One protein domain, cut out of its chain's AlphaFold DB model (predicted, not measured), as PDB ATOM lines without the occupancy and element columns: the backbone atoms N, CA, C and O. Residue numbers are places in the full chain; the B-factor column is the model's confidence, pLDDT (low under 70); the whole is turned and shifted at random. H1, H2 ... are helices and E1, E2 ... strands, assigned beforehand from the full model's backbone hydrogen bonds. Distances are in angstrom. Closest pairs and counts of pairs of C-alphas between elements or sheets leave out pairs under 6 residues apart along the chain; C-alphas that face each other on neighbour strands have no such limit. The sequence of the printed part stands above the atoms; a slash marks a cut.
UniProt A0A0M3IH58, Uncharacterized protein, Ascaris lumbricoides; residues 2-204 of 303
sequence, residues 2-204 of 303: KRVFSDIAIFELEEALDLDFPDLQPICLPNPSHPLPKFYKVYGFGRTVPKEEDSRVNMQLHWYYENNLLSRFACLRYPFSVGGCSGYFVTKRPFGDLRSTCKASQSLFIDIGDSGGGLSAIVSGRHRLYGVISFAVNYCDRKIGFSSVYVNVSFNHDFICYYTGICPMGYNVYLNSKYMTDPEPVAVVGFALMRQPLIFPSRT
ATOM      1  N   LYS A   2     106.268 157.618 210.858       40.44
ATOM      2  CA  LYS A   2     106.041 158.956 211.437       40.44
ATOM      3  C   LYS A   2     107.122 159.887 210.868       40.44
ATOM      4  O   LYS A   2     108.298 159.586 211.047       40.44
ATOM      5  N   ARG A   3     106.746 160.939 210.130       46.03
ATOM      6  CA  ARG A   3     107.713 161.934 209.634       46.03
ATOM      7  C   ARG A   3     108.313 162.637 210.849       46.03
ATOM      8  O   ARG A   3     107.581 163.248 211.623       46.03
ATOM      9  N   VAL A   4     109.613 162.465 211.047       56.00
ATOM     10  CA  VAL A   4     110.383 163.176 212.067       56.00
ATOM     11  C   VAL A   4     110.805 164.489 211.426       56.00
ATOM     12  O   VAL A   4     111.488 164.466 210.408       56.00
ATOM     13  N   PHE A   5     110.354 165.613 211.973       64.56
ATOM     14  CA  PHE A   5     110.870 166.921 211.582       64.56
ATOM     15  C   PHE A   5     112.205 167.149 212.294       64.56
ATOM     16  O   PHE A   5     112.291 166.948 213.508       64.56
ATOM     17  N   SER A   6     113.235 167.544 211.545       77.69
ATOM     18  CA  SER A   6     114.471 168.066 212.126       77.69
ATOM     19  C   SER A   6     114.178 169.412 212.784       77.69
ATOM     20  O   SER A   6     113.544 170.271 212.177       77.69
ATOM     21  N   ASP A   7     114.650 169.603 214.011       87.56
ATOM     22  CA  ASP A   7     114.516 170.864 214.749       87.56
ATOM     23  C   ASP A   7     115.579 171.879 214.284       87.56
ATOM     24  O   ASP A   7     116.537 172.200 214.984       87.56
ATOM     25  N   ILE A   8     115.478 172.285 213.018       90.31
ATOM     26  CA  ILE A   8     116.381 173.234 212.369       90.31
ATOM     27  C   ILE A   8     115.570 174.242 211.559       90.31
ATOM     28  O   ILE A   8     114.606 173.888 210.882       90.31
ATOM     29  N   ALA A   9     115.987 175.503 211.612       92.12
ATOM     30  CA  ALA A   9     115.404 176.587 210.839       92.12
ATOM     31  C   ALA A   9     116.512 177.430 210.201       92.12
ATOM     32  O   ALA A   9     117.623 177.525 210.728       92.12
ATOM     33  N   ILE A  10     116.195 178.037 209.061       91.88
ATOM     34  CA  ILE A  10     117.053 178.996 208.365       91.88
ATOM     35  C   ILE A  10     116.277 180.304 208.296       91.88
ATOM     36  O   ILE A  10     115.116 180.313 207.889       91.88
ATOM     37  N   PHE A  11     116.934 181.391 208.681       91.69
ATOM     38  CA  PHE A  11     116.392 182.738 208.584       91.69
ATOM     39  C   PHE A  11     117.159 183.489 207.503       91.69
ATOM     40  O   PHE A  11     118.385 183.592 207.566       91.69
ATOM     41  N   GLU A  12     116.439 183.984 206.502       89.38
ATOM     42  CA  GLU A  12     116.977 184.947 205.547       89.38
ATOM     43  C   GLU A  12     116.800 186.345 206.137       89.38
ATOM     44  O   GLU A  12     115.716 186.697 206.605       89.38
ATOM     45  N   LEU A  13     117.885 187.112 206.172       91.25
ATOM     46  CA  LEU A  13     117.855 188.489 206.649       91.25
ATOM     47  C   LEU A  13     117.299 189.392 205.550       91.25
ATOM     48  O   LEU A  13     117.590 189.183 204.373       91.25
ATOM     49  N   GLU A  14     116.524 190.403 205.942       91.56
ATOM     50  CA  GLU A  14     115.985 191.401 205.010       91.56
ATOM     51  C   GLU A  14     117.106 192.185 204.315       91.56
ATOM     52  O   GLU A  14     117.054 192.422 203.110       91.56
ATOM     53  N   GLU A  15     118.161 192.504 205.065       94.38
ATOM     54  CA  GLU A  15     119.365 193.159 204.567       94.38
ATOM     55  C   GLU A  15     120.600 192.305 204.855       94.38
ATOM     56  O   GLU A  15     120.698 191.616 205.875       94.38
ATOM     57  N   ALA A  16     121.561 192.338 203.932       93.06
ATOM     58  CA  ALA A  16     122.820 191.638 204.110       93.06
ATOM     59  C   ALA A  16     123.640 192.285 205.234       93.06
ATOM     60  O   ALA A  16     123.747 193.507 205.314       93.06
ATOM     61  N   LEU A  17     124.260 191.453 206.069       93.81
ATOM     62  CA  LEU A  17     125.214 191.916 207.074       93.81
ATOM     63  C   LEU A  17     126.506 192.372 206.393       93.81
ATOM     64  O   LEU A  17     127.005 191.700 205.487       93.81
ATOM     65  N   ASP A  18     127.066 193.475 206.875       94.12
ATOM     66  CA  ASP A  18     128.391 193.931 206.478       94.12
ATOM     67  C   ASP A  18     129.462 193.077 207.180       94.12
ATOM     68  O   ASP A  18     129.599 193.085 208.405       94.12
ATOM     69  N   LEU A  19     130.181 192.279 206.385       92.94
ATOM     70  CA  LEU A  19     131.210 191.353 206.864       92.94
ATOM     71  C   LEU A  19     132.570 192.033 207.086       92.94
ATOM     72  O   LEU A  19     133.500 191.366 207.542       92.94
ATOM     73  N   ASP A  20     132.699 193.324 206.771       94.12
ATOM     74  CA  ASP A  20     133.909 194.094 207.065       94.12
ATOM     75  C   ASP A  20     133.965 194.512 208.547       94.12
ATOM     76  O   ASP A  20     135.027 194.882 209.057       94.12
ATOM     77  N   PHE A  21     132.849 194.391 209.282       94.56
ATOM     78  CA  PHE A  21     132.838 194.569 210.731       94.56
ATOM     79  C   PHE A  21     133.662 193.472 211.431       94.56
ATOM     80  O   PHE A  21     133.369 192.284 211.284       94.56
ATOM     81  N   PRO A  22     134.650 193.834 212.273       92.19
ATOM     82  CA  PRO A  22     135.603 192.873 212.838       92.19
ATOM     83  C   PRO A  22     134.957 191.840 213.771       92.19
ATOM     84  O   PRO A  22     135.435 190.706 213.860       92.19
ATOM     85  N   ASP A  23     133.860 192.218 214.429       91.00
ATOM     86  CA  ASP A  23     133.119 191.372 215.368       91.00
ATOM     87  C   ASP A  23     132.101 190.448 214.676       91.00
ATOM     88  O   ASP A  23     131.455 189.629 215.333       91.00
ATOM     89  N   LEU A  24     131.954 190.555 213.350       93.50
ATOM     90  CA  LEU A  24     130.962 189.819 212.579       93.50
ATOM     91  C   LEU A  24     131.649 188.900 211.574       93.50
ATOM     92  O   LEU A  24     132.177 189.322 210.553       93.50
ATOM     93  N   GLN A  25     131.626 187.599 211.860       93.06
ATOM     94  CA  GLN A  25     132.190 186.594 210.965       93.06
ATOM     95  C   GLN A  25     131.258 185.390 210.849       93.06
ATOM     96  O   GLN A  25     130.760 184.893 211.864       93.06
ATOM     97  N   PRO A  26     131.035 184.867 209.631       94.38
ATOM     98  CA  PRO A  26     130.259 183.654 209.458       94.38
ATOM     99  C   PRO A  26     131.018 182.450 210.022       94.38
ATOM    100  O   PRO A  26     132.230 182.294 209.846       94.38
ATOM    101  N   ILE A  27     130.285 181.539 210.656       95.81
ATOM    102  CA  ILE A  27     130.838 180.255 211.083       95.81
ATOM    103  C   ILE A  27     130.884 179.275 209.905       95.81
ATOM    104  O   ILE A  27     129.983 179.239 209.067       95.81
ATOM    105  N   CYS A  28     131.928 178.447 209.827       96.19
ATOM    106  CA  CYS A  28     132.009 177.436 208.776       96.19
ATOM    107  C   CYS A  28     131.003 176.302 209.034       96.19
ATOM    108  O   CYS A  28     130.760 175.910 210.176       96.19
ATOM    109  N   LEU A  29     130.489 175.692 207.969       96.38
ATOM    110  CA  LEU A  29     129.717 174.457 208.076       96.38
ATOM    111  C   LEU A  29     130.641 173.224 207.972       96.38
ATOM    112  O   LEU A  29     131.660 173.261 207.272       96.38
ATOM    113  N   PRO A  30     130.344 172.134 208.698       95.25
ATOM    114  CA  PRO A  30     131.134 170.911 208.682       95.25
ATOM    115  C   PRO A  30     130.918 170.131 207.384       95.25
ATOM    116  O   PRO A  30     129.822 170.109 206.830       95.25
ATOM    117  N   ASN A  31     131.967 169.453 206.917       93.25
ATOM    118  CA  ASN A  31     131.827 168.447 205.871       93.25
ATOM    119  C   ASN A  31     131.377 167.128 206.534       93.25
ATOM    120  O   ASN A  31     132.110 166.629 207.392       93.25
ATOM    121  N   PRO A  32     130.227 166.546 206.149       91.50
ATOM    122  CA  PRO A  32     129.715 165.303 206.733       91.50
ATOM    123  C   PRO A  32     130.641 164.088 206.599       91.50
ATOM    124  O   PRO A  32     130.504 163.131 207.355       91.50
ATOM    125  N   SER A  33     131.579 164.115 205.649       89.69
ATOM    126  CA  SER A  33     132.560 163.043 205.431       89.69
ATOM    127  C   SER A  33     133.785 163.156 206.343       89.69
ATOM    128  O   SER A  33     134.603 162.241 206.397       89.69
ATOM    129  N   HIS A  34     133.954 164.282 207.042       90.12
ATOM    130  CA  HIS A  34     135.078 164.477 207.949       90.12
ATOM    131  C   HIS A  34     134.797 163.878 209.331       90.12
ATOM    132  O   HIS A  34     133.657 163.897 209.802       90.12
ATOM    133  N   PRO A  35     135.838 163.382 210.022       91.44
ATOM    134  CA  PRO A  35     135.683 162.859 211.367       91.44
ATOM    135  C   PRO A  35     135.200 163.946 212.331       91.44
ATOM    136  O   PRO A  35     135.562 165.122 212.228       91.44
ATOM    137  N   LEU A  36     134.397 163.519 213.304       91.94
ATOM    138  CA  LEU A  36     133.919 164.389 214.366       91.94
ATOM    139  C   LEU A  36     135.079 164.806 215.287       91.94
ATOM    140  O   LEU A  36     135.909 163.965 215.650       91.94
ATOM    141  N   PRO A  37     135.146 166.082 215.701       93.25
ATOM    142  CA  PRO A  37     136.128 166.524 216.677       93.25
ATOM    143  C   PRO A  37     135.836 165.934 218.063       93.25
ATOM    144  O   PRO A  37     134.717 165.528 218.378       93.25
ATOM    145  N   LYS A  38     136.871 165.895 218.910       90.69
ATOM    146  CA  LYS A  38     136.763 165.418 220.299       90.69
ATOM    147  C   LYS A  38     136.241 166.485 221.260       90.69
ATOM    148  O   LYS A  38     135.609 166.153 222.255       90.69
ATOM    149  N   PHE A  39     136.532 167.752 220.971       91.81
ATOM    150  CA  PHE A  39     136.213 168.883 221.833       91.81
ATOM    151  C   PHE A  39     135.393 169.904 221.063       91.81
ATOM    152  O   PHE A  39     135.767 170.320 219.966       91.81
ATOM    153  N   TYR A  40     134.312 170.330 221.690       93.69
ATOM    154  CA  TYR A  40     133.398 171.333 221.190       93.69
ATOM    155  C   TYR A  40     133.374 172.515 222.150       93.69
ATOM    156  O   TYR A  40     133.696 172.385 223.331       93.69
ATOM    157  N   LYS A  41     132.976 173.669 221.636       91.88
ATOM    158  CA  LYS A  41     132.659 174.878 222.377       91.88
ATOM    159  C   LYS A  41     131.203 175.220 222.130       91.88
ATOM    160  O   LYS A  41     130.766 175.285 220.977       91.88
ATOM    161  N   VAL A  42     130.491 175.463 223.216       88.75
ATOM    162  CA  VAL A  42     129.131 175.988 223.193       88.75
ATOM    163  C   VAL A  42     129.173 177.398 223.746       88.75
ATOM    164  O   VAL A  42     129.860 177.643 224.738       88.75
ATOM    165  N   TYR A  43     128.451 178.297 223.092       85.44
ATOM    166  CA  TYR A  43     128.335 179.698 223.467       85.44
ATOM    167  C   TYR A  43     126.891 179.991 223.860       85.44
ATOM    168  O   TYR A  43     125.972 179.421 223.270       85.44
ATOM    169  N   GLY A  44     126.699 180.864 224.840       79.81
ATOM    170  CA  GLY A  44     125.372 181.248 225.295       79.81
ATOM    171  C   GLY A  44     125.413 182.376 226.317       79.81
ATOM    172  O   GLY A  44     126.442 182.623 226.951       79.81
ATOM    173  N   PHE A  45     124.282 183.054 226.457       76.94
ATOM    174  CA  PHE A  45     124.057 184.072 227.488       76.94
ATOM    175  C   PHE A  45     123.391 183.468 228.732       76.94
ATOM    176  O   PHE A  45     123.357 184.089 229.793       76.94
ATOM    177  N   GLY A  46     122.895 182.234 228.622       69.56
ATOM    178  CA  GLY A  46     122.190 181.535 229.678       69.56
ATOM    179  C   GLY A  46     120.726 181.929 229.805       69.56
ATOM    180  O   GLY A  46     120.161 182.647 228.981       69.56
ATOM    181  N   ARG A  47     120.069 181.419 230.851       62.34
ATOM    182  CA  ARG A  47     118.648 181.697 231.106       62.34
ATOM    183  C   ARG A  47     118.415 183.195 231.328       62.34
ATOM    184  O   ARG A  47     118.798 183.736 232.363       62.34
ATOM    185  N   THR A  48     117.683 183.832 230.415       53.75
ATOM    186  CA  THR A  48     117.102 185.157 230.641       53.75
ATOM    187  C   THR A  48     116.112 185.054 231.800       53.75
ATOM    188  O   THR A  48     115.074 184.403 231.680       53.75
ATOM    189  N   VAL A  49     116.443 185.633 232.956       54.75
ATOM    190  CA  VAL A  49     115.523 185.722 234.098       54.75
ATOM    191  C   VAL A  49     114.693 186.992 233.908       54.75
ATOM    192  O   VAL A  49     115.240 188.079 234.077       54.75
ATOM    193  N   PRO A  50     113.387 186.907 233.581       51.38
ATOM    194  CA  PRO A  50     112.596 188.078 233.180       51.38
ATOM    195  C   PRO A  50     112.394 189.127 234.285       51.38
ATOM    196  O   PRO A  50     111.828 190.178 234.024       51.38
ATOM    197  N   LYS A  51     112.784 188.820 235.529       50.47
ATOM    198  CA  LYS A  51     112.541 189.649 236.720       50.47
ATOM    199  C   LYS A  51     113.801 190.280 237.318       50.47
ATOM    200  O   LYS A  51     113.708 190.926 238.353       50.47
ATOM    201  N   GLU A  52     114.966 190.088 236.705       53.62
ATOM    202  CA  GLU A  52     116.198 190.767 237.115       53.62
ATOM    203  C   GLU A  52     116.558 191.814 236.057       53.62
ATOM    204  O   GLU A  52     117.401 191.575 235.194       53.62
ATOM    205  N   GLU A  53     115.875 192.960 236.118       47.91
ATOM    206  CA  GLU A  53     116.023 194.097 235.192       47.91
ATOM    207  C   GLU A  53     117.442 194.690 235.141       47.91
ATOM    208  O   GLU A  53     117.763 195.382 234.181       47.91
ATOM    209  N   ASP A  54     118.314 194.397 236.113       49.72
ATOM    210  CA  ASP A  54     119.635 195.035 236.214       49.72
ATOM    211  C   ASP A  54     120.782 194.058 236.505       49.72
ATOM    212  O   ASP A  54     121.628 194.241 237.381       49.72
ATOM    213  N   SER A  55     120.827 192.956 235.766       51.44
ATOM    214  CA  SER A  55     121.957 192.038 235.835       51.44
ATOM    215  C   SER A  55     122.793 192.191 234.567       51.44
ATOM    216  O   SER A  55     122.602 191.466 233.594       51.44
ATOM    217  N   ARG A  56     123.792 193.088 234.600       53.38
ATOM    218  CA  ARG A  56     124.892 193.147 233.605       53.38
ATOM    219  C   ARG A  56     125.558 191.781 233.371       53.38
ATOM    220  O   ARG A  56     126.137 191.545 232.319       53.38
ATOM    221  N   VAL A  57     125.402 190.863 234.328       52.06
ATOM    222  CA  VAL A  57     125.794 189.448 234.262       52.06
ATOM    223  C   VAL A  57     125.036 188.665 233.172       52.06
ATOM    224  O   VAL A  57     125.585 187.719 232.634       52.06
ATOM    225  N   ASN A  58     123.821 189.073 232.787       56.03
ATOM    226  CA  ASN A  58     123.028 188.425 231.725       56.03
ATOM    227  C   ASN A  58     123.368 188.950 230.314       56.03
ATOM    228  O   ASN A  58     122.823 188.454 229.335       56.03
ATOM    229  N   MET A  59     124.225 189.972 230.201       65.25
ATOM    230  CA  MET A  59     124.613 190.573 228.916       65.25
ATOM    231  C   MET A  59     125.992 190.112 228.433       65.25
ATOM    232  O   MET A  59     126.426 190.498 227.350       65.25
ATOM    233  N   GLN A  60     126.704 189.307 229.225       74.69
ATOM    234  CA  GLN A  60     128.008 188.794 228.833       74.69
ATOM    235  C   GLN A  60     127.855 187.446 228.134       74.69
ATOM    236  O   GLN A  60     127.254 186.517 228.667       74.69
ATOM    237  N   LEU A  61     128.432 187.329 226.938       79.88
ATOM    238  CA  LEU A  61     128.509 186.046 226.257       79.88
ATOM    239  C   LEU A  61     129.484 185.145 227.010       79.88
ATOM    240  O   LEU A  61     130.649 185.498 227.222       79.88
ATOM    241  N   HIS A  62     129.026 183.952 227.353       79.69
ATOM    242  CA  HIS A  62     129.866 182.941 227.955       79.69
ATOM    243  C   HIS A  62     130.050 181.744 227.029       79.69
ATOM    244  O   HIS A  62     129.310 181.538 226.067       79.69
ATOM    245  N   TRP A  63     131.049 180.923 227.344       83.88
ATOM    246  CA  TRP A  63     131.256 179.650 226.673       83.88
ATOM    247  C   TRP A  63     131.620 178.547 227.664       83.88
ATOM    248  O   TRP A  63     132.059 178.815 228.784       83.88
ATOM    249  N   TYR A  64     131.457 177.299 227.233       82.81
ATOM    250  CA  TYR A  64     131.987 176.117 227.911       82.81
ATOM    251  C   TYR A  64     132.431 175.062 226.893       82.81
ATOM    252  O   TYR A  64     132.005 175.066 225.733       82.81
ATOM    253  N   TYR A  65     133.308 174.156 227.325       86.25
ATOM    254  CA  TYR A  65     133.721 173.025 226.504       86.25
ATOM    255  C   TYR A  65     132.749 171.863 226.655       86.25
ATOM    256  O   TYR A  65     132.354 171.521 227.768       86.25
ATOM    257  N   GLU A  66     132.441 171.189 225.555       86.69
ATOM    258  CA  GLU A  66     131.691 169.940 225.515       86.69
ATOM    259  C   GLU A  66     132.557 168.834 224.895       86.69
ATOM    260  O   GLU A  66     133.144 169.017 223.834       86.69
ATOM    261  N   ASN A  67     132.701 167.704 225.579       85.88
ATOM    262  CA  ASN A  67     133.548 166.587 225.137       85.88
ATOM    263  C   ASN A  67     132.935 165.212 225.424       85.88
ATOM    264  O   ASN A  67     133.510 164.197 225.038       85.88
ATOM    265  N   ASN A  68     131.758 165.167 226.051       86.25
ATOM    266  CA  ASN A  68     131.093 163.928 226.429       86.25
ATOM    267  C   ASN A  68     129.920 163.640 225.493       86.25
ATOM    268  O   ASN A  68     128.779 163.467 225.934       86.25
ATOM    269  N   LEU A  69     130.202 163.604 224.188       89.94
ATOM    270  CA  LEU A  69     129.234 163.114 223.215       89.94
ATOM    271  C   LEU A  69     128.954 161.637 223.484       89.94
ATOM    272  O   LEU A  69     129.864 160.808 223.535       89.94
ATOM    273  N   LEU A  70     127.678 161.305 223.626       89.56
ATOM    274  CA  LEU A  70     127.243 159.927 223.699       89.56
ATOM    275  C   LEU A  70     127.555 159.226 222.380       89.56
ATOM    276  O   LEU A  70     127.329 159.760 221.292       89.56
ATOM    277  N   SER A  71     128.027 157.985 222.479       88.94
ATOM    278  CA  SER A  71     128.112 157.118 221.308       88.94
ATOM    279  C   SER A  71     126.717 156.901 220.721       88.94
ATOM    280  O   SER A  71     125.711 156.970 221.431       88.94
ATOM    281  N   ARG A  72     126.641 156.557 219.431       84.50
ATOM    282  CA  ARG A  72     125.365 156.239 218.770       84.50
ATOM    283  C   ARG A  72     124.547 155.212 219.561       84.50
ATOM    284  O   ARG A  72     123.341 155.364 219.705       84.50
ATOM    285  N   PHE A  73     125.210 154.196 220.109       86.62
ATOM    286  CA  PHE A  73     124.570 153.161 220.919       86.62
ATOM    287  C   PHE A  73     124.028 153.689 222.254       86.62
ATOM    288  O   PHE A  73     122.909 153.354 222.637       86.62
ATOM    289  N   ALA A  74     124.790 154.538 222.947       88.31
ATOM    290  CA  ALA A  74     124.336 155.175 224.179       88.31
ATOM    291  C   ALA A  74     123.180 156.155 223.922       88.31
ATOM    292  O   ALA A  74     122.236 156.197 224.705       88.31
ATOM    293  N   CYS A  75     123.214 156.878 222.800       85.75
ATOM    294  CA  CYS A  75     122.124 157.746 222.372       85.75
ATOM    295  C   CYS A  75     120.833 156.953 222.092       85.75
ATOM    296  O   CYS A  75     119.767 157.367 222.527       85.75
ATOM    297  N   LEU A  76     120.905 155.789 221.430       83.88
ATOM    298  CA  LEU A  76     119.712 154.976 221.127       83.88
ATOM    299  C   LEU A  76     119.021 154.428 222.382       83.88
ATOM    300  O   LEU A  76     117.840 154.102 222.348       83.88
ATOM    301  N   ARG A  77     119.770 154.306 223.480       83.19
ATOM    302  CA  ARG A  77     119.265 153.902 224.797       83.19
ATOM    303  C   ARG A  77     118.867 155.091 225.667       83.19
ATOM    304  O   ARG A  77     118.462 154.896 226.811       83.19
ATOM    305  N   TYR A  78     119.041 156.311 225.166       78.62
ATOM    306  CA  TYR A  78     118.735 157.510 225.919       78.62
ATOM    307  C   TYR A  78     117.207 157.655 226.034       78.62
ATOM    308  O   TYR A  78     116.505 157.475 225.041       78.62
ATOM    309  N   PRO A  79     116.664 157.945 227.229       68.25
ATOM    310  CA  PRO A  79     115.237 157.773 227.528       68.25
ATOM    311  C   PRO A  79     114.301 158.763 226.816       68.25
ATOM    312  O   PRO A  79     113.083 158.613 226.887       68.25
ATOM    313  N   PHE A  80     114.841 159.763 226.122       66.00
ATOM    314  CA  PHE A  80     114.054 160.737 225.373       66.00
ATOM    315  C   PHE A  80     113.965 160.319 223.910       66.00
ATOM    316  O   PHE A  80     114.970 159.978 223.291       66.00
ATOM    317  N   SER A  81     112.752 160.366 223.353       57.00
ATOM    318  CA  SER A  81     112.471 160.030 221.953       57.00
ATOM    319  C   SER A  81     113.006 161.109 221.003       57.00
ATOM    320  O   SER A  81     112.239 161.833 220.375       57.00
ATOM    321  N   VAL A  82     114.327 161.227 220.887       62.41
ATOM    322  CA  VAL A  82     114.954 161.897 219.745       62.41
ATOM    323  C   VAL A  82     114.770 161.006 218.526       62.41
ATOM    324  O   VAL A  82     115.087 159.815 218.563       62.41
ATOM    325  N   GLY A  83     114.215 161.559 217.448       61.75
ATOM    326  CA  GLY A  83     113.975 160.835 216.204       61.75
ATOM    327  C   GLY A  83     115.282 160.436 215.513       61.75
ATOM    328  O   GLY A  83     115.719 161.088 214.578       61.75
ATOM    329  N   GLY A  84     115.898 159.349 215.983       72.06
ATOM    330  CA  GLY A  84     117.115 158.755 215.433       72.06
ATOM    331  C   GLY A  84     118.412 159.489 215.801       72.06
ATOM    332  O   GLY A  84     118.627 160.641 215.453       72.06
ATOM    333  N   CYS A  85     119.368 158.770 216.395       81.75
ATOM    334  CA  CYS A  85     120.684 159.285 216.817       81.75
ATOM    335  C   CYS A  85     121.658 159.679 215.693       81.75
ATOM    336  O   CYS A  85     122.833 159.924 215.950       81.75
ATOM    337  N   SER A  86     121.203 159.678 214.443       85.06
ATOM    338  CA  SER A  86     121.966 160.209 213.309       85.06
ATOM    339  C   SER A  86     121.728 161.711 213.139       85.06
ATOM    340  O   SER A  86     122.666 162.439 212.819       85.06
ATOM    341  N   GLY A  87     120.502 162.169 213.415       88.25
ATOM    342  CA  GLY A  87     120.099 163.572 213.308       88.25
ATOM    343  C   GLY A  87     120.433 164.417 214.532       88.25
ATOM    344  O   GLY A  87     120.223 165.625 214.499       88.25
ATOM    345  N   TYR A  88     120.978 163.813 215.593       90.12
ATOM    346  CA  TYR A  88     121.234 164.495 216.856       90.12
ATOM    347  C   TYR A  88     122.573 164.104 217.473       90.12
ATOM    348  O   TYR A  88     122.992 162.947 217.419       90.12
ATOM    349  N   PHE A  89     123.189 165.070 218.143       91.19
ATOM    350  CA  PHE A  89     124.218 164.850 219.143       91.19
ATOM    351  C   PHE A  89     123.590 164.925 220.526       91.19
ATOM    352  O   PHE A  89     122.854 165.860 220.829       91.19
ATOM    353  N   VAL A  90     123.904 163.955 221.379       89.31
ATOM    354  CA  VAL A  90     123.501 163.979 222.785       89.31
ATOM    355  C   VAL A  90     124.761 164.036 223.615       89.31
ATOM    356  O   VAL A  90     125.668 163.232 223.406       89.31
ATOM    357  N   THR A  91     124.827 164.970 224.551       87.88
ATOM    358  CA  THR A  91     125.936 165.050 225.497       87.88
ATOM    359  C   THR A  91     125.425 164.753 226.886       87.88
ATOM    360  O   THR A  91     124.291 165.096 227.220       87.88
ATOM    361  N   LYS A  92     126.241 164.081 227.698       82.62
ATOM    362  CA  LYS A  92     125.935 163.849 229.108       82.62
ATOM    363  C   LYS A  92     127.087 164.345 229.953       82.62
ATOM    364  O   LYS A  92     128.234 163.974 229.719       82.62
ATOM    365  N   ARG A  93     126.781 165.151 230.960       74.38
ATOM    366  CA  ARG A  93     127.792 165.709 231.857       74.38
ATOM    367  C   ARG A  93     127.588 165.226 233.291       74.38
ATOM    368  O   ARG A  93     126.438 165.094 233.723       74.38
ATOM    369  N   PRO A  94     128.688 164.924 234.005       65.69
ATOM    370  CA  PRO A  94     128.628 164.541 235.405       65.69
ATOM    371  C   PRO A  94     128.191 165.718 236.285       65.69
ATOM    372  O   PRO A  94     128.178 166.877 235.871       65.69
ATOM    373  N   PHE A  95     127.812 165.387 237.515       65.31
ATOM    374  CA  PHE A  95     127.367 166.323 238.542       65.31
ATOM    375  C   PHE A  95     128.439 167.383 238.857       65.31
ATOM    376  O   PHE A  95     129.628 167.076 238.870       65.31
ATOM    377  N   GLY A  96     128.012 168.616 239.154       57.09
ATOM    378  CA  GLY A  96     128.889 169.682 239.665       57.09
ATOM    379  C   GLY A  96     129.607 170.549 238.621       57.09
ATOM    380  O   GLY A  96     130.197 171.556 239.004       57.09
ATOM    381  N   ASP A  97     129.521 170.224 237.330       60.66
ATOM    382  CA  ASP A  97     130.057 171.068 236.252       60.66
ATOM    383  C   ASP A  97     129.159 172.311 236.078       60.66
ATOM    384  O   ASP A  97     128.027 172.222 235.589       60.66
ATOM    385  N   LEU A  98     129.607 173.465 236.585       52.47
ATOM    386  CA  LEU A  98     128.862 174.723 236.508       52.47
ATOM    387  C   LEU A  98     128.860 175.227 235.066       52.47
ATOM    388  O   LEU A  98     129.911 175.508 234.497       52.47
ATOM    389  N   ARG A  99     127.668 175.413 234.493       61.22
ATOM    390  CA  ARG A  99     127.534 176.095 233.209       61.22
ATOM    391  C   ARG A  99     127.355 177.589 233.416       61.22
ATOM    392  O   ARG A  99     126.498 178.016 234.187       61.22
ATOM    393  N   SER A 100     128.111 178.362 232.654       49.97
ATOM    394  CA  SER A 100     127.925 179.803 232.493       49.97
ATOM    395  C   SER A 100     126.572 180.173 231.867       49.97
ATOM    396  O   SER A 100     126.117 181.301 231.989       49.97
ATOM    397  N   THR A 101     125.893 179.188 231.281       53.09
ATOM    398  CA  THR A 101     124.546 179.280 230.717       53.09
ATOM    399  C   THR A 101     123.418 178.950 231.709       53.09
ATOM    400  O   THR A 101     122.234 179.063 231.393       53.09
ATOM    401  N   CYS A 102     123.756 178.571 232.943       53.50
ATOM    402  CA  CYS A 102     122.796 178.270 233.997       53.50
ATOM    403  C   CYS A 102     122.855 179.320 235.103       53.50
ATOM    404  O   CYS A 102     123.523 179.119 236.120       53.50
ATOM    405  N   LYS A 103     122.101 180.416 234.970       47.34
ATOM    406  CA  LYS A 103     121.788 181.225 236.151       47.34
ATOM    407  C   LYS A 103     120.723 180.482 236.960       47.34
ATOM    408  O   LYS A 103     119.617 180.231 236.486       47.34
ATOM    409  N   ALA A 104     121.114 180.027 238.147       44.53
ATOM    410  CA  ALA A 104     120.315 179.154 238.995       44.53
ATOM    411  C   ALA A 104     118.973 179.803 239.374       44.53
ATOM    412  O   ALA A 104     118.934 180.772 240.124       44.53
ATOM    413  N   SER A 105     117.869 179.216 238.920       43.94
ATOM    414  CA  SER A 105     116.561 179.389 239.547       43.94
ATOM    415  C   SER A 105     115.874 178.031 239.600       43.94
ATOM    416  O   SER A 105     115.851 177.305 238.608       43.94
ATOM    417  N   GLN A 106     115.354 177.680 240.776       47.84
ATOM    418  CA  GLN A 106     114.791 176.378 241.168       47.84
ATOM    419  C   GLN A 106     113.476 175.997 240.451       47.84
ATOM    420  O   GLN A 106     112.653 175.280 241.012       47.84
ATOM    421  N   SER A 107     113.243 176.454 239.219       44.94
ATOM    422  CA  SER A 107     112.056 176.075 238.450       44.94
ATOM    423  C   SER A 107     112.414 175.093 237.340       44.94
ATOM    424  O   SER A 107     113.064 175.416 236.347       44.94
ATOM    425  N   LEU A 108     111.980 173.877 237.634       49.34
ATOM    426  CA  LEU A 108     111.898 172.642 236.882       49.34
ATOM    427  C   LEU A 108     111.570 172.807 235.376       49.34
ATOM    428  O   LEU A 108     110.589 173.453 235.024       49.34
ATOM    429  N   PHE A 109     112.370 172.113 234.555       50.16
ATOM    430  CA  PHE A 109     112.219 171.781 233.128       50.16
ATOM    431  C   PHE A 109     112.159 172.946 232.116       50.16
ATOM    432  O   PHE A 109     111.208 173.714 232.093       50.16
ATOM    433  N   ILE A 110     113.111 172.933 231.169       51.12
ATOM    434  CA  ILE A 110     113.215 173.729 229.925       51.12
ATOM    435  C   ILE A 110     114.094 174.985 230.053       51.12
ATOM    436  O   ILE A 110     113.737 175.972 230.696       51.12
ATOM    437  N   ASP A 111     115.238 174.962 229.362       55.06
ATOM    438  CA  ASP A 111     116.034 176.161 229.103       55.06
ATOM    439  C   ASP A 111     115.406 176.968 227.984       55.06
ATOM    440  O   ASP A 111     115.181 176.465 226.886       55.06
ATOM    441  N   ILE A 112     115.158 178.241 228.262       57.38
ATOM    442  CA  ILE A 112     114.524 179.160 227.311       57.38
ATOM    443  C   ILE A 112     115.575 180.102 226.680       57.38
ATOM    444  O   ILE A 112     115.288 180.767 225.696       57.38
ATOM    445  N   GLY A 113     116.802 180.153 227.218       63.88
ATOM    446  CA  GLY A 113     117.789 181.190 226.878       63.88
ATOM    447  C   GLY A 113     118.713 180.892 225.694       63.88
ATOM    448  O   GLY A 113     118.912 181.756 224.851       63.88
ATOM    449  N   ASP A 114     119.264 179.675 225.603       78.06
ATOM    450  CA  ASP A 114     120.290 179.340 224.592       78.06
ATOM    451  C   ASP A 114     119.778 178.407 223.483       78.06
ATOM    452  O   ASP A 114     120.568 177.828 222.733       78.06
ATOM    453  N   SER A 115     118.459 178.212 223.387       83.06
ATOM    454  CA  SER A 115     117.858 177.411 222.315       83.06
ATOM    455  C   SER A 115     118.237 177.995 220.953       83.06
ATOM    456  O   SER A 115     118.171 179.204 220.751       83.06
ATOM    457  N   GLY A 116     118.664 177.148 220.015       88.12
ATOM    458  CA  GLY A 116     119.214 177.586 218.729       88.12
ATOM    459  C   GLY A 116     120.698 177.982 218.757       88.12
ATOM    460  O   GLY A 116     121.287 178.201 217.699       88.12
ATOM    461  N   GLY A 117     121.342 178.034 219.929       88.94
ATOM    462  CA  GLY A 117     122.773 178.315 220.052       88.94
ATOM    463  C   GLY A 117     123.662 177.226 219.433       88.94
ATOM    464  O   GLY A 117     123.265 176.071 219.272       88.94
ATOM    465  N   GLY A 118     124.894 177.588 219.070       92.44
ATOM    466  CA  GLY A 118     125.793 176.708 218.321       92.44
ATOM    467  C   GLY A 118     126.692 175.812 219.182       92.44
ATOM    468  O   GLY A 118     127.415 176.287 220.058       92.44
ATOM    469  N   LEU A 119     126.733 174.517 218.854       93.81
ATOM    470  CA  LEU A 119     127.793 173.579 219.234       93.81
ATOM    471  C   LEU A 119     128.867 173.601 218.144       93.81
ATOM    472  O   LEU A 119     128.690 173.039 217.060       93.81
ATOM    473  N   SER A 120     129.988 174.255 218.424       96.12
ATOM    474  CA  SER A 120     131.062 174.466 217.452       96.12
ATOM    475  C   SER A 120     132.351 173.751 217.832       96.12
ATOM    476  O   SER A 120     132.532 173.353 218.975       96.12
ATOM    477  N   ALA A 121     133.283 173.603 216.898       96.12
ATOM    478  CA  ALA A 121     134.636 173.139 217.193       96.12
ATOM    479  C   ALA A 121     135.654 173.794 216.258       96.12
ATOM    480  O   ALA A 121     135.321 174.172 215.133       96.12
ATOM    481  N   ILE A 122     136.901 173.910 216.715       94.69
ATOM    482  CA  ILE A 122     138.003 174.435 215.904       94.69
ATOM    483  C   ILE A 122     138.655 173.269 215.168       94.69
ATOM    484  O   ILE A 122     139.215 172.367 215.788       94.69
ATOM    485  N   VAL A 123     138.605 173.303 213.839       93.44
ATOM    486  CA  VAL A 123     139.255 172.317 212.966       93.44
ATOM    487  C   VAL A 123     140.098 173.081 211.950       93.44
ATOM    488  O   VAL A 123     139.609 174.012 211.313       93.44
ATOM    489  N   SER A 124     141.379 172.742 211.815       91.56
ATOM    490  CA  SER A 124     142.301 173.448 210.905       91.56
ATOM    491  C   SER A 124     142.270 174.979 211.088       91.56
ATOM    492  O   SER A 124     142.167 175.727 210.120       91.56
ATOM    493  N   GLY A 125     142.252 175.441 212.344       93.69
ATOM    494  CA  GLY A 125     142.244 176.868 212.690       93.69
ATOM    495  C   GLY A 125     140.923 177.615 212.464       93.69
ATOM    496  O   GLY A 125     140.879 178.816 212.696       93.69
ATOM    497  N   ARG A 126     139.841 176.945 212.039       94.25
ATOM    498  CA  ARG A 126     138.532 177.583 211.799       94.25
ATOM    499  C   ARG A 126     137.423 176.967 212.640       94.25
ATOM    500  O   ARG A 126     137.336 175.740 212.752       94.25
ATOM    501  N   HIS A 127     136.548 177.816 213.174       95.31
ATOM    502  CA  HIS A 127     135.328 177.392 213.855       95.31
ATOM    503  C   HIS A 127     134.333 176.796 212.858       95.31
ATOM    504  O   HIS A 127     134.012 177.414 211.843       95.31
ATOM    505  N   ARG A 128     133.839 175.594 213.160       97.12
ATOM    506  CA  ARG A 128     132.775 174.912 212.416       97.12
ATOM    507  C   ARG A 128     131.585 174.615 213.314       97.12
ATOM    508  O   ARG A 128     131.790 174.196 214.451       97.12
ATOM    509  N   LEU A 129     130.373 174.793 212.798       96.94
ATOM    510  CA  LEU A 129     129.116 174.549 213.503       96.94
ATOM    511  C   LEU A 129     128.672 173.090 213.341       96.94
ATOM    512  O   LEU A 129     128.124 172.716 212.312       96.94
ATOM    513  N   TYR A 130     128.894 172.255 214.350       96.50
ATOM    514  CA  TYR A 130     128.522 170.839 214.288       96.50
ATOM    515  C   TYR A 130     127.092 170.584 214.740       96.50
ATOM    516  O   TYR A 130     126.427 169.718 214.176       96.50
ATOM    517  N   GLY A 131     126.604 171.332 215.726       94.75
ATOM    518  CA  GLY A 131     125.246 171.174 216.217       94.75
ATOM    519  C   GLY A 131     124.554 172.489 216.533       94.75
ATOM    520  O   GLY A 131     125.210 173.506 216.748       94.75
ATOM    521  N   VAL A 132     123.231 172.440 216.589       93.94
ATOM    522  CA  VAL A 132     122.365 173.535 217.044       93.94
ATOM    523  C   VAL A 132     121.609 173.041 218.269       93.94
ATOM    524  O   VAL A 132     121.049 171.950 218.223       93.94
ATOM    525  N   ILE A 133     121.629 173.785 219.375       90.06
ATOM    526  CA  ILE A 133     120.913 173.417 220.604       90.06
ATOM    527  C   ILE A 133     119.424 173.295 220.277       90.06
ATOM    528  O   ILE A 133     118.807 174.274 219.869       90.06
ATOM    529  N   SER A 134     118.873 172.098 220.468       87.06
ATOM    530  CA  SER A 134     117.450 171.807 220.278       87.06
ATOM    531  C   SER A 134     116.733 171.913 221.618       87.06
ATOM    532  O   SER A 134     115.916 172.794 221.852       87.06
ATOM    533  N   PHE A 135     117.127 171.064 222.563       82.00
ATOM    534  CA  PHE A 135     116.639 171.121 223.930       82.00
ATOM    535  C   PHE A 135     117.687 170.557 224.877       82.00
ATOM    536  O   PHE A 135     118.646 169.889 224.479       82.00
ATOM    537  N   ALA A 136     117.485 170.776 226.165       78.69
ATOM    538  CA  ALA A 136     118.251 170.090 227.180       78.69
ATOM    539  C   ALA A 136     117.351 169.603 228.310       78.69
ATOM    540  O   ALA A 136     116.246 170.095 228.542       78.69
ATOM    541  N   VAL A 137     117.832 168.563 228.979       74.69
ATOM    542  CA  VAL A 137     117.138 167.876 230.059       74.69
ATOM    543  C   VAL A 137     117.923 168.096 231.335       74.69
ATOM    544  O   VAL A 137     119.142 167.891 231.376       74.69
ATOM    545  N   ASN A 138     117.197 168.499 232.376       69.88
ATOM    546  CA  ASN A 138     117.718 168.807 233.704       69.88
ATOM    547  C   ASN A 138     118.795 169.890 233.722       69.88
ATOM    548  O   ASN A 138     119.396 170.072 234.768       69.88
ATOM    549  N   TYR A 139     119.056 170.596 232.617       66.06
ATOM    550  CA  TYR A 139     119.998 171.712 232.538       66.06
ATOM    551  C   TYR A 139     119.682 172.672 233.699       66.06
ATOM    552  O   TYR A 139     118.541 173.074 233.908       66.06
ATOM    553  N   CYS A 140     120.679 172.915 234.545       60.38
ATOM    554  CA  CYS A 140     120.611 173.671 235.803       60.38
ATOM    555  C   CYS A 140     120.127 172.964 237.100       60.38
ATOM    556  O   CYS A 140     120.365 173.511 238.179       60.38
ATOM    557  N   ASP A 141     119.586 171.739 237.080       60.03
ATOM    558  CA  ASP A 141     119.543 170.853 238.260       60.03
ATOM    559  C   ASP A 141     120.888 170.152 238.578       60.03
ATOM    560  O   ASP A 141     121.248 169.107 238.029       60.03
ATOM    561  N   ARG A 142     121.615 170.694 239.566       59.62
ATOM    562  CA  ARG A 142     122.909 170.167 240.043       59.62
ATOM    563  C   ARG A 142     122.855 168.729 240.587       59.62
ATOM    564  O   ARG A 142     123.921 168.141 240.767       59.62
ATOM    565  N   LYS A 143     121.672 168.168 240.867       58.41
ATOM    566  CA  LYS A 143     121.516 166.886 241.576       58.41
ATOM    567  C   LYS A 143     121.342 165.667 240.666       58.41
ATOM    568  O   LYS A 143     121.651 164.567 241.111       58.41
ATOM    569  N   ILE A 144     120.875 165.827 239.424       60.00
ATOM    570  CA  ILE A 144     120.452 164.687 238.572       60.00
ATOM    571  C   ILE A 144     121.379 164.484 237.351       60.00
ATOM    572  O   ILE A 144     121.311 163.467 236.659       60.00
ATOM    573  N   GLY A 145     122.347 165.385 237.149       64.75
ATOM    574  CA  GLY A 145     123.234 165.367 235.988       64.75
ATOM    575  C   GLY A 145     122.521 165.889 234.741       64.75
ATOM    576  O   GLY A 145     121.292 165.911 234.658       64.75
ATOM    577  N   PHE A 146     123.307 166.336 233.767       75.12
ATOM    578  CA  PHE A 146     122.803 167.158 232.668       75.12
ATOM    579  C   PHE A 146     122.921 166.447 231.341       75.12
ATOM    580  O   PHE A 146     123.896 165.725 231.093       75.12
ATOM    581  N   SER A 147     121.963 166.680 230.450       81.62
ATOM    582  CA  SER A 147     122.137 166.299 229.057       81.62
ATOM    583  C   SER A 147     121.606 167.350 228.112       81.62
ATOM    584  O   SER A 147     120.534 167.908 228.323       81.62
ATOM    585  N   SER A 148     122.374 167.598 227.063       84.69
ATOM    586  CA  SER A 148     122.012 168.531 226.008       84.69
ATOM    587  C   SER A 148     121.859 167.769 224.708       84.69
ATOM    588  O   SER A 148     122.656 166.881 224.393       84.69
ATOM    589  N   VAL A 149     120.809 168.114 223.977       87.69
ATOM    590  CA  VAL A 149     120.500 167.554 222.673       87.69
ATOM    591  C   VAL A 149     120.687 168.651 221.644       87.69
ATOM    592  O   VAL A 149     120.101 169.730 221.732       87.69
ATOM    593  N   TYR A 150     121.514 168.353 220.655       91.12
ATOM    594  CA  TYR A 150     121.819 169.253 219.561       91.12
ATOM    595  C   TYR A 150     121.386 168.597 218.261       91.12
ATOM    596  O   TYR A 150     121.686 167.423 218.040       91.12
ATOM    597  N   VAL A 151     120.727 169.336 217.378       93.19
ATOM    598  CA  VAL A 151     120.507 168.890 216.002       93.19
ATOM    599  C   VAL A 151     121.850 168.814 215.295       93.19
ATOM    600  O   VAL A 151     122.639 169.752 215.355       93.19
ATOM    601  N   ASN A 152     122.127 167.695 214.632       93.69
ATOM    602  CA  ASN A 152     123.360 167.476 213.889       93.69
ATOM    603  C   ASN A 152     123.313 168.247 212.560       93.69
ATOM    604  O   ASN A 152     122.584 167.881 211.636       93.69
ATOM    605  N   VAL A 153     124.133 169.290 212.435       95.25
ATOM    606  CA  VAL A 153     124.197 170.133 211.230       95.25
ATOM    607  C   VAL A 153     124.719 169.352 210.026       95.25
ATOM    608  O   VAL A 153     124.227 169.540 208.919       95.25
ATOM    609  N   SER A 154     125.647 168.411 210.234       93.81
ATOM    610  CA  SER A 154     126.163 167.567 209.143       93.81
ATOM    611  C   SER A 154     125.095 166.620 208.593       93.81
ATOM    612  O   SER A 154     125.103 166.307 207.408       93.81
ATOM    613  N   PHE A 155     124.164 166.170 209.441       91.94
ATOM    614  CA  PHE A 155     123.032 165.349 209.004       91.94
ATOM    615  C   PHE A 155     122.056 166.150 208.135       91.94
ATOM    616  O   PHE A 155     121.528 165.626 207.163       91.94
ATOM    617  N   ASN A 156     121.879 167.438 208.440       92.25
ATOM    618  CA  ASN A 156     121.029 168.360 207.683       92.25
ATOM    619  C   ASN A 156     121.791 169.060 206.539       92.25
ATOM    620  O   ASN A 156     121.382 170.123 206.076       92.25
ATOM    621  N   HIS A 157     122.905 168.482 206.078       93.62
ATOM    622  CA  HIS A 157     123.725 169.046 205.008       93.62
ATOM    623  C   HIS A 157     122.917 169.324 203.740       93.62
ATOM    624  O   HIS A 157     122.999 170.418 203.189       93.62
ATOM    625  N   ASP A 158     122.124 168.349 203.293       92.69
ATOM    626  CA  ASP A 158     121.398 168.450 202.028       92.69
ATOM    627  C   ASP A 158     120.306 169.517 202.094       92.69
ATOM    628  O   ASP A 158     120.187 170.321 201.172       92.69
ATOM    629  N   PHE A 159     119.599 169.589 203.225       91.88
ATOM    630  CA  PHE A 159     118.658 170.657 203.548       91.88
ATOM    631  C   PHE A 159     119.326 172.036 203.449       91.88
ATOM    632  O   PHE A 159     118.882 172.897 202.688       91.88
ATOM    633  N   ILE A 160     120.441 172.236 204.159       93.06
ATOM    634  CA  ILE A 160     121.149 173.520 204.172       93.06
ATOM    635  C   ILE A 160     121.671 173.860 202.772       93.06
ATOM    636  O   ILE A 160     121.458 174.974 202.293       93.06
ATOM    637  N   CYS A 161     122.314 172.912 202.091       93.31
ATOM    638  CA  CYS A 161     122.861 173.106 200.752       93.31
ATOM    639  C   CYS A 161     121.759 173.444 199.735       93.31
ATOM    640  O   CYS A 161     121.928 174.370 198.944       93.31
ATOM    641  N   TYR A 162     120.613 172.760 199.783       92.06
ATOM    642  CA  TYR A 162     119.489 173.007 198.878       92.06
ATOM    643  C   TYR A 162     118.879 174.404 199.073       92.06
ATOM    644  O   TYR A 162     118.701 175.128 198.093       92.06
ATOM    645  N   TYR A 163     118.594 174.805 200.318       90.56
ATOM    646  CA  TYR A 163     117.893 176.066 200.593       90.56
ATOM    647  C   TYR A 163     118.809 177.297 200.632       90.56
ATOM    648  O   TYR A 163     118.364 178.389 200.293       90.56
ATOM    649  N   THR A 164     120.090 177.149 200.992       91.06
ATOM    650  CA  THR A 164     121.028 178.288 201.099       91.06
ATOM    651  C   THR A 164     122.028 178.374 199.945       91.06
ATOM    652  O   THR A 164     122.588 179.438 199.684       91.06
ATOM    653  N   GLY A 165     122.291 177.260 199.252       91.25
ATOM    654  CA  GLY A 165     123.398 177.134 198.299       91.25
ATOM    655  C   GLY A 165     124.785 176.997 198.944       91.25
ATOM    656  O   GLY A 165     125.780 176.925 198.220       91.25
ATOM    657  N   ILE A 166     124.885 176.958 200.279       91.75
ATOM    658  CA  ILE A 166     126.144 176.766 201.010       91.75
ATOM    659  C   ILE A 166     126.379 175.264 201.198       91.75
ATOM    660  O   ILE A 166     125.742 174.624 202.031       91.75
ATOM    661  N   CYS A 167     127.316 174.703 200.431       93.06
ATOM    662  CA  CYS A 167     127.534 173.256 200.349       93.06
ATOM    663  C   CYS A 167     128.988 172.883 200.714       93.06
ATOM    664  O   CYS A 167     129.870 172.940 199.853       93.06
ATOM    665  N   PRO A 168     129.272 172.485 201.970       89.00
ATOM    666  CA  PRO A 168     130.606 172.068 202.432       89.00
ATOM    667  C   PRO A 168     131.255 170.919 201.657       89.00
ATOM    668  O   PRO A 168     132.474 170.755 201.716       89.00
ATOM    669  N   MET A 169     130.452 170.106 200.967       89.56
ATOM    670  CA  MET A 169     130.922 169.008 200.118       89.56
ATOM    671  C   MET A 169     131.138 169.417 198.652       89.56
ATOM    672  O   MET A 169     131.587 168.598 197.856       89.56
ATOM    673  N   GLY A 170     130.850 170.671 198.296       87.62
ATOM    674  CA  GLY A 170     130.805 171.148 196.916       87.62
ATOM    675  C   GLY A 170     129.376 171.272 196.388       87.62
ATOM    676  O   GLY A 170     128.433 170.676 196.906       87.62
ATOM    677  N   TYR A 171     129.208 172.095 195.356       83.00
ATOM    678  CA  TYR A 171     127.902 172.369 194.759       83.00
ATOM    679  C   TYR A 171     127.314 171.104 194.111       83.00
ATOM    680  O   TYR A 171     128.039 170.364 193.449       83.00
ATOM    681  N   ASN A 172     126.008 170.866 194.280       76.69
ATOM    682  CA  ASN A 172     125.291 169.661 193.826       76.69
ATOM    683  C   ASN A 172     125.800 168.320 194.394       76.69
ATOM    684  O   ASN A 172     125.421 167.259 193.894       76.69
ATOM    685  N   VAL A 173     126.646 168.334 195.425       86.31
ATOM    686  CA  VAL A 173     127.062 167.113 196.118       86.31
ATOM    687  C   VAL A 173     126.133 166.916 197.306       86.31
ATOM    688  O   VAL A 173     126.268 167.618 198.298       86.31
ATOM    689  N   TYR A 174     125.193 165.979 197.205       87.12
ATOM    690  CA  TYR A 174     124.238 165.648 198.269       87.12
ATOM    691  C   TYR A 174     124.549 164.269 198.862       87.12
ATOM    692  O   TYR A 174     124.977 163.366 198.140       87.12
ATOM    693  N   LEU A 175     124.310 164.085 200.163       87.94
ATOM    694  CA  LEU A 175     124.405 162.776 200.820       87.94
ATOM    695  C   LEU A 175     123.298 161.840 200.328       87.94
ATOM    696  O   LEU A 175     123.538 160.661 200.066       87.94
ATOM    697  N   ASN A 176     122.091 162.375 200.170       87.69
ATOM    698  CA  ASN A 176     120.980 161.729 199.501       87.69
ATOM    699  C   ASN A 176     120.892 162.248 198.062       87.69
ATOM    700  O   ASN A 176     120.413 163.350 197.805       87.69
ATOM    701  N   SER A 177     121.284 161.412 197.099       86.00
ATOM    702  CA  SER A 177     121.247 161.762 195.672       86.00
ATOM    703  C   SER A 177     119.850 162.122 195.152       86.00
ATOM    704  O   SER A 177     119.740 162.797 194.132       86.00
ATOM    705  N   LYS A 178     118.780 161.715 195.849       88.19
ATOM    706  CA  LYS A 178     117.393 162.056 195.500       88.19
ATOM    707  C   LYS A 178     116.918 163.383 196.090       88.19
ATOM    708  O   LYS A 178     115.871 163.862 195.665       88.19
ATOM    709  N   TYR A 179     117.664 163.992 197.018       87.94
ATOM    710  CA  TYR A 179     117.233 165.211 197.714       87.94
ATOM    711  C   TYR A 179     116.986 166.374 196.747       87.94
ATOM    712  O   TYR A 179     116.050 167.143 196.919       87.94
ATOM    713  N   MET A 180     117.779 166.464 195.675       85.75
ATOM    714  CA  MET A 180     117.596 167.482 194.635       85.75
ATOM    715  C   MET A 180     116.238 167.368 193.922       85.75
ATOM    716  O   MET A 180     115.670 168.376 193.517       85.75
ATOM    717  N   THR A 181     115.726 166.146 193.742       88.38
ATOM    718  CA  THR A 181     114.461 165.882 193.034       88.38
ATOM    719  C   THR A 181     113.255 165.755 193.960       88.38
ATOM    720  O   THR A 181     112.126 165.886 193.499       88.38
ATOM    721  N   ASP A 182     113.489 165.473 195.240       88.75
ATOM    722  CA  ASP A 182     112.465 165.254 196.263       88.75
ATOM    723  C   ASP A 182     112.968 165.814 197.610       88.75
ATOM    724  O   ASP A 182     113.402 165.049 198.479       88.75
ATOM    725  N   PRO A 183     113.024 167.154 197.756       87.00
ATOM    726  CA  PRO A 183     113.513 167.788 198.973       87.00
ATOM    727  C   PRO A 183     112.502 167.634 200.109       87.00
ATOM    728  O   PRO A 183     111.290 167.524 199.898       87.00
ATOM    729  N   GLU A 184     112.992 167.684 201.347       84.44
ATOM    730  CA  GLU A 184     112.107 167.640 202.508       84.44
ATOM    731  C   GLU A 184     111.151 168.847 202.510       84.44
ATOM    732  O   GLU A 184     111.565 169.977 202.215       84.44
ATOM    733  N   PRO A 185     109.865 168.633 202.846       82.25
ATOM    734  CA  PRO A 185     108.893 169.710 202.908       82.25
ATOM    735  C   PRO A 185     109.204 170.641 204.080       82.25
ATOM    736  O   PRO A 185     109.414 170.189 205.206       82.25
ATOM    737  N   VAL A 186     109.152 171.945 203.822       82.06
ATOM    738  CA  VAL A 186     109.430 172.991 204.813       82.06
ATOM    739  C   VAL A 186     108.202 173.846 205.079       82.06
ATOM    740  O   VAL A 186     107.374 174.075 204.195       82.06
ATOM    741  N   ALA A 187     108.092 174.347 206.307       80.50
ATOM    742  CA  ALA A 187     107.181 175.434 206.623       80.50
ATOM    743  C   ALA A 187     107.916 176.759 206.387       80.50
ATOM    744  O   ALA A 187     108.898 177.052 207.062       80.50
ATOM    745  N   VAL A 188     107.441 177.550 205.427       77.38
ATOM    746  CA  VAL A 188     107.947 178.908 205.200       77.38
ATOM    747  C   VAL A 188     107.110 179.863 206.040       77.38
ATOM    748  O   VAL A 188     105.890 179.926 205.879       77.38
ATOM    749  N   VAL A 189     107.758 180.597 206.942       73.44
ATOM    750  CA  VAL A 189     107.110 181.616 207.773       73.44
ATOM    751  C   VAL A 189     107.558 182.984 207.266       73.44
ATOM    752  O   VAL A 189     108.653 183.435 207.580       73.44
ATOM    753  N   GLY A 190     106.737 183.615 206.426       62.31
ATOM    754  CA  GLY A 190     106.974 184.970 205.917       62.31
ATOM    755  C   GLY A 190     106.202 186.030 206.707       62.31
ATOM    756  O   GLY A 190     105.097 185.770 207.183       62.31
ATOM    757  N   PHE A 191     106.758 187.243 206.801       51.06
ATOM    758  CA  PHE A 191     106.137 188.390 207.487       51.06
ATOM    759  C   PHE A 191     104.867 188.926 206.797       51.06
ATOM    760  O   PHE A 191     104.099 189.670 207.404       51.06
ATOM    761  N   ALA A 192     104.588 188.510 205.559       43.56
ATOM    762  CA  ALA A 192     103.366 188.856 204.845       43.56
ATOM    763  C   ALA A 192     102.574 187.589 204.485       43.56
ATOM    764  O   ALA A 192     102.958 186.833 203.599       43.56
ATOM    765  N   LEU A 193     101.429 187.425 205.156       38.91
ATOM    766  CA  LEU A 193     100.375 186.428 204.925       38.91
ATOM    767  C   LEU A 193     100.729 184.973 205.286       38.91
ATOM    768  O   LEU A 193     101.397 184.254 204.550       38.91
ATOM    769  N   MET A 194     100.108 184.493 206.370       39.16
ATOM    770  CA  MET A 194      99.850 183.070 206.622       39.16
ATOM    771  C   MET A 194      99.090 182.441 205.438       39.16
ATOM    772  O   MET A 194      97.862 182.346 205.472       39.16
ATOM    773  N   ARG A 195      99.773 182.009 204.373       40.88
ATOM    774  CA  ARG A 195      99.182 181.167 203.322       40.88
ATOM    775  C   ARG A 195     100.212 180.202 202.741       40.88
ATOM    776  O   ARG A 195     100.968 180.568 201.858       40.88
ATOM    777  N   GLN A 196     100.093 178.953 203.199       38.19
ATOM    778  CA  GLN A 196     100.616 177.707 202.624       38.19
ATOM    779  C   GLN A 196     102.151 177.560 202.511       38.19
ATOM    780  O   GLN A 196     102.866 178.524 202.270       38.19
ATOM    781  N   PRO A 197     102.677 176.329 202.677       38.59
ATOM    782  CA  PRO A 197     104.085 176.044 202.425       38.59
ATOM    783  C   PRO A 197     104.398 176.294 200.945       38.59
ATOM    784  O   PRO A 197     103.934 175.569 200.065       38.59
ATOM    785  N   LEU A 198     105.171 177.342 200.672       41.00
ATOM    786  CA  LEU A 198     105.727 177.604 199.352       41.00
ATOM    787  C   LEU A 198     106.891 176.639 199.116       41.00
ATOM    788  O   LEU A 198     107.909 176.694 199.801       41.00
ATOM    789  N   ILE A 199     106.733 175.744 198.142       42.16
ATOM    790  CA  ILE A 199     107.834 174.937 197.615       42.16
ATOM    791  C   ILE A 199     108.629 175.851 196.682       42.16
ATOM    792  O   ILE A 199     108.160 176.185 195.592       42.16
ATOM    793  N   PHE A 200     109.817 176.281 197.105       38.28
ATOM    794  CA  PHE A 200     110.727 176.989 196.211       38.28
ATOM    795  C   PHE A 200     111.346 175.992 195.221       38.28
ATOM    796  O   PHE A 200     111.932 174.992 195.655       38.28
ATOM    797  N   PRO A 201     111.274 176.236 193.899       35.03
ATOM    798  CA  PRO A 201     112.182 175.567 192.986       35.03
ATOM    799  C   PRO A 201     113.607 175.975 193.367       35.03
ATOM    800  O   PRO A 201     113.886 177.158 193.578       35.03
ATOM    801  N   SER A 202     114.495 174.985 193.486       39.28
ATOM    802  CA  SER A 202     115.922 175.185 193.733       39.28
ATOM    803  C   SER A 202     116.463 176.319 192.867       39.28
ATOM    804  O   SER A 202     116.081 176.420 191.697       39.28
ATOM    805  N   ARG A 203     117.398 177.111 193.400       40.69
ATOM    806  CA  ARG A 203     118.227 178.048 192.629       40.69
ATOM    807  C   ARG A 203     118.942 177.260 191.521       40.69
ATOM    808  O   ARG A 203     120.042 176.753 191.715       40.69
ATOM    809  N   THR A 204     118.310 177.115 190.360       36.22
ATOM    810  CA  THR A 204     118.968 176.571 189.180       36.22
ATOM    811  C   THR A 204     120.085 177.534 188.816       36.22
ATOM    812  O   THR A 204     119.896 178.752 188.849       36.22
TER     813      THR A 204
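This is residues 2 to 204 of the 303 residues of an uncharacterized protein of Ascaris lumbricoides (UniProt A0A0M3IH58). With little regular structure, the model is one curled six-stranded sheet folded back on itself like part of a barrel, with H2 beside edge strand E3 and H3 beyond the end of E6. Its 203 printed residues, only 58 in named elements, run E1 H1 E2 H2 E3 E4 E5 E6 H3, class mixed. The antiparallel sheet has order E2 E1 E4 E5 E6 E3. It is compact, radius of gyration of the C-alphas 18.3 A, spanning 51 by 41 by 40 A.

Strands are E1, residues 40 to 44, from C-alpha (133.398, 171.333, 221.190); E2, 62 to 66; E3, 88 to 93; E4, 118 to 123; E5, 126 to 137, 29.8 A; E6, 146 to 152, 18.8 A. Helices are H1, 56 to 59; H2, 72 to 76; H3, 157 to 164, ending at C-alpha (121.028, 178.288, 201.099).

In this folded sheet, two leaves, E2 E1 E4 and E6 E3, face each other, with E5 as hinge. E4 E5 E6 form a meander, successive antiparallel neighbours; E3, antiparallel neighbour of E6, completes a Greek key. In hairpin E4 and E5, N 121 and O 128 are 2.9 A apart, within hydrogen-bond range. H2 is on the sheet, height 7.6 A. Every O i to N i+4 pair is within range in H2 and H3; H1 is too short for one.

The printed part has no cut. Links E1 to H1, H2 to E3 and E3 to E4 are long. Mean pLDDT of the printed part is 77.0; 66 residues, among them 190 to 204, are under 70.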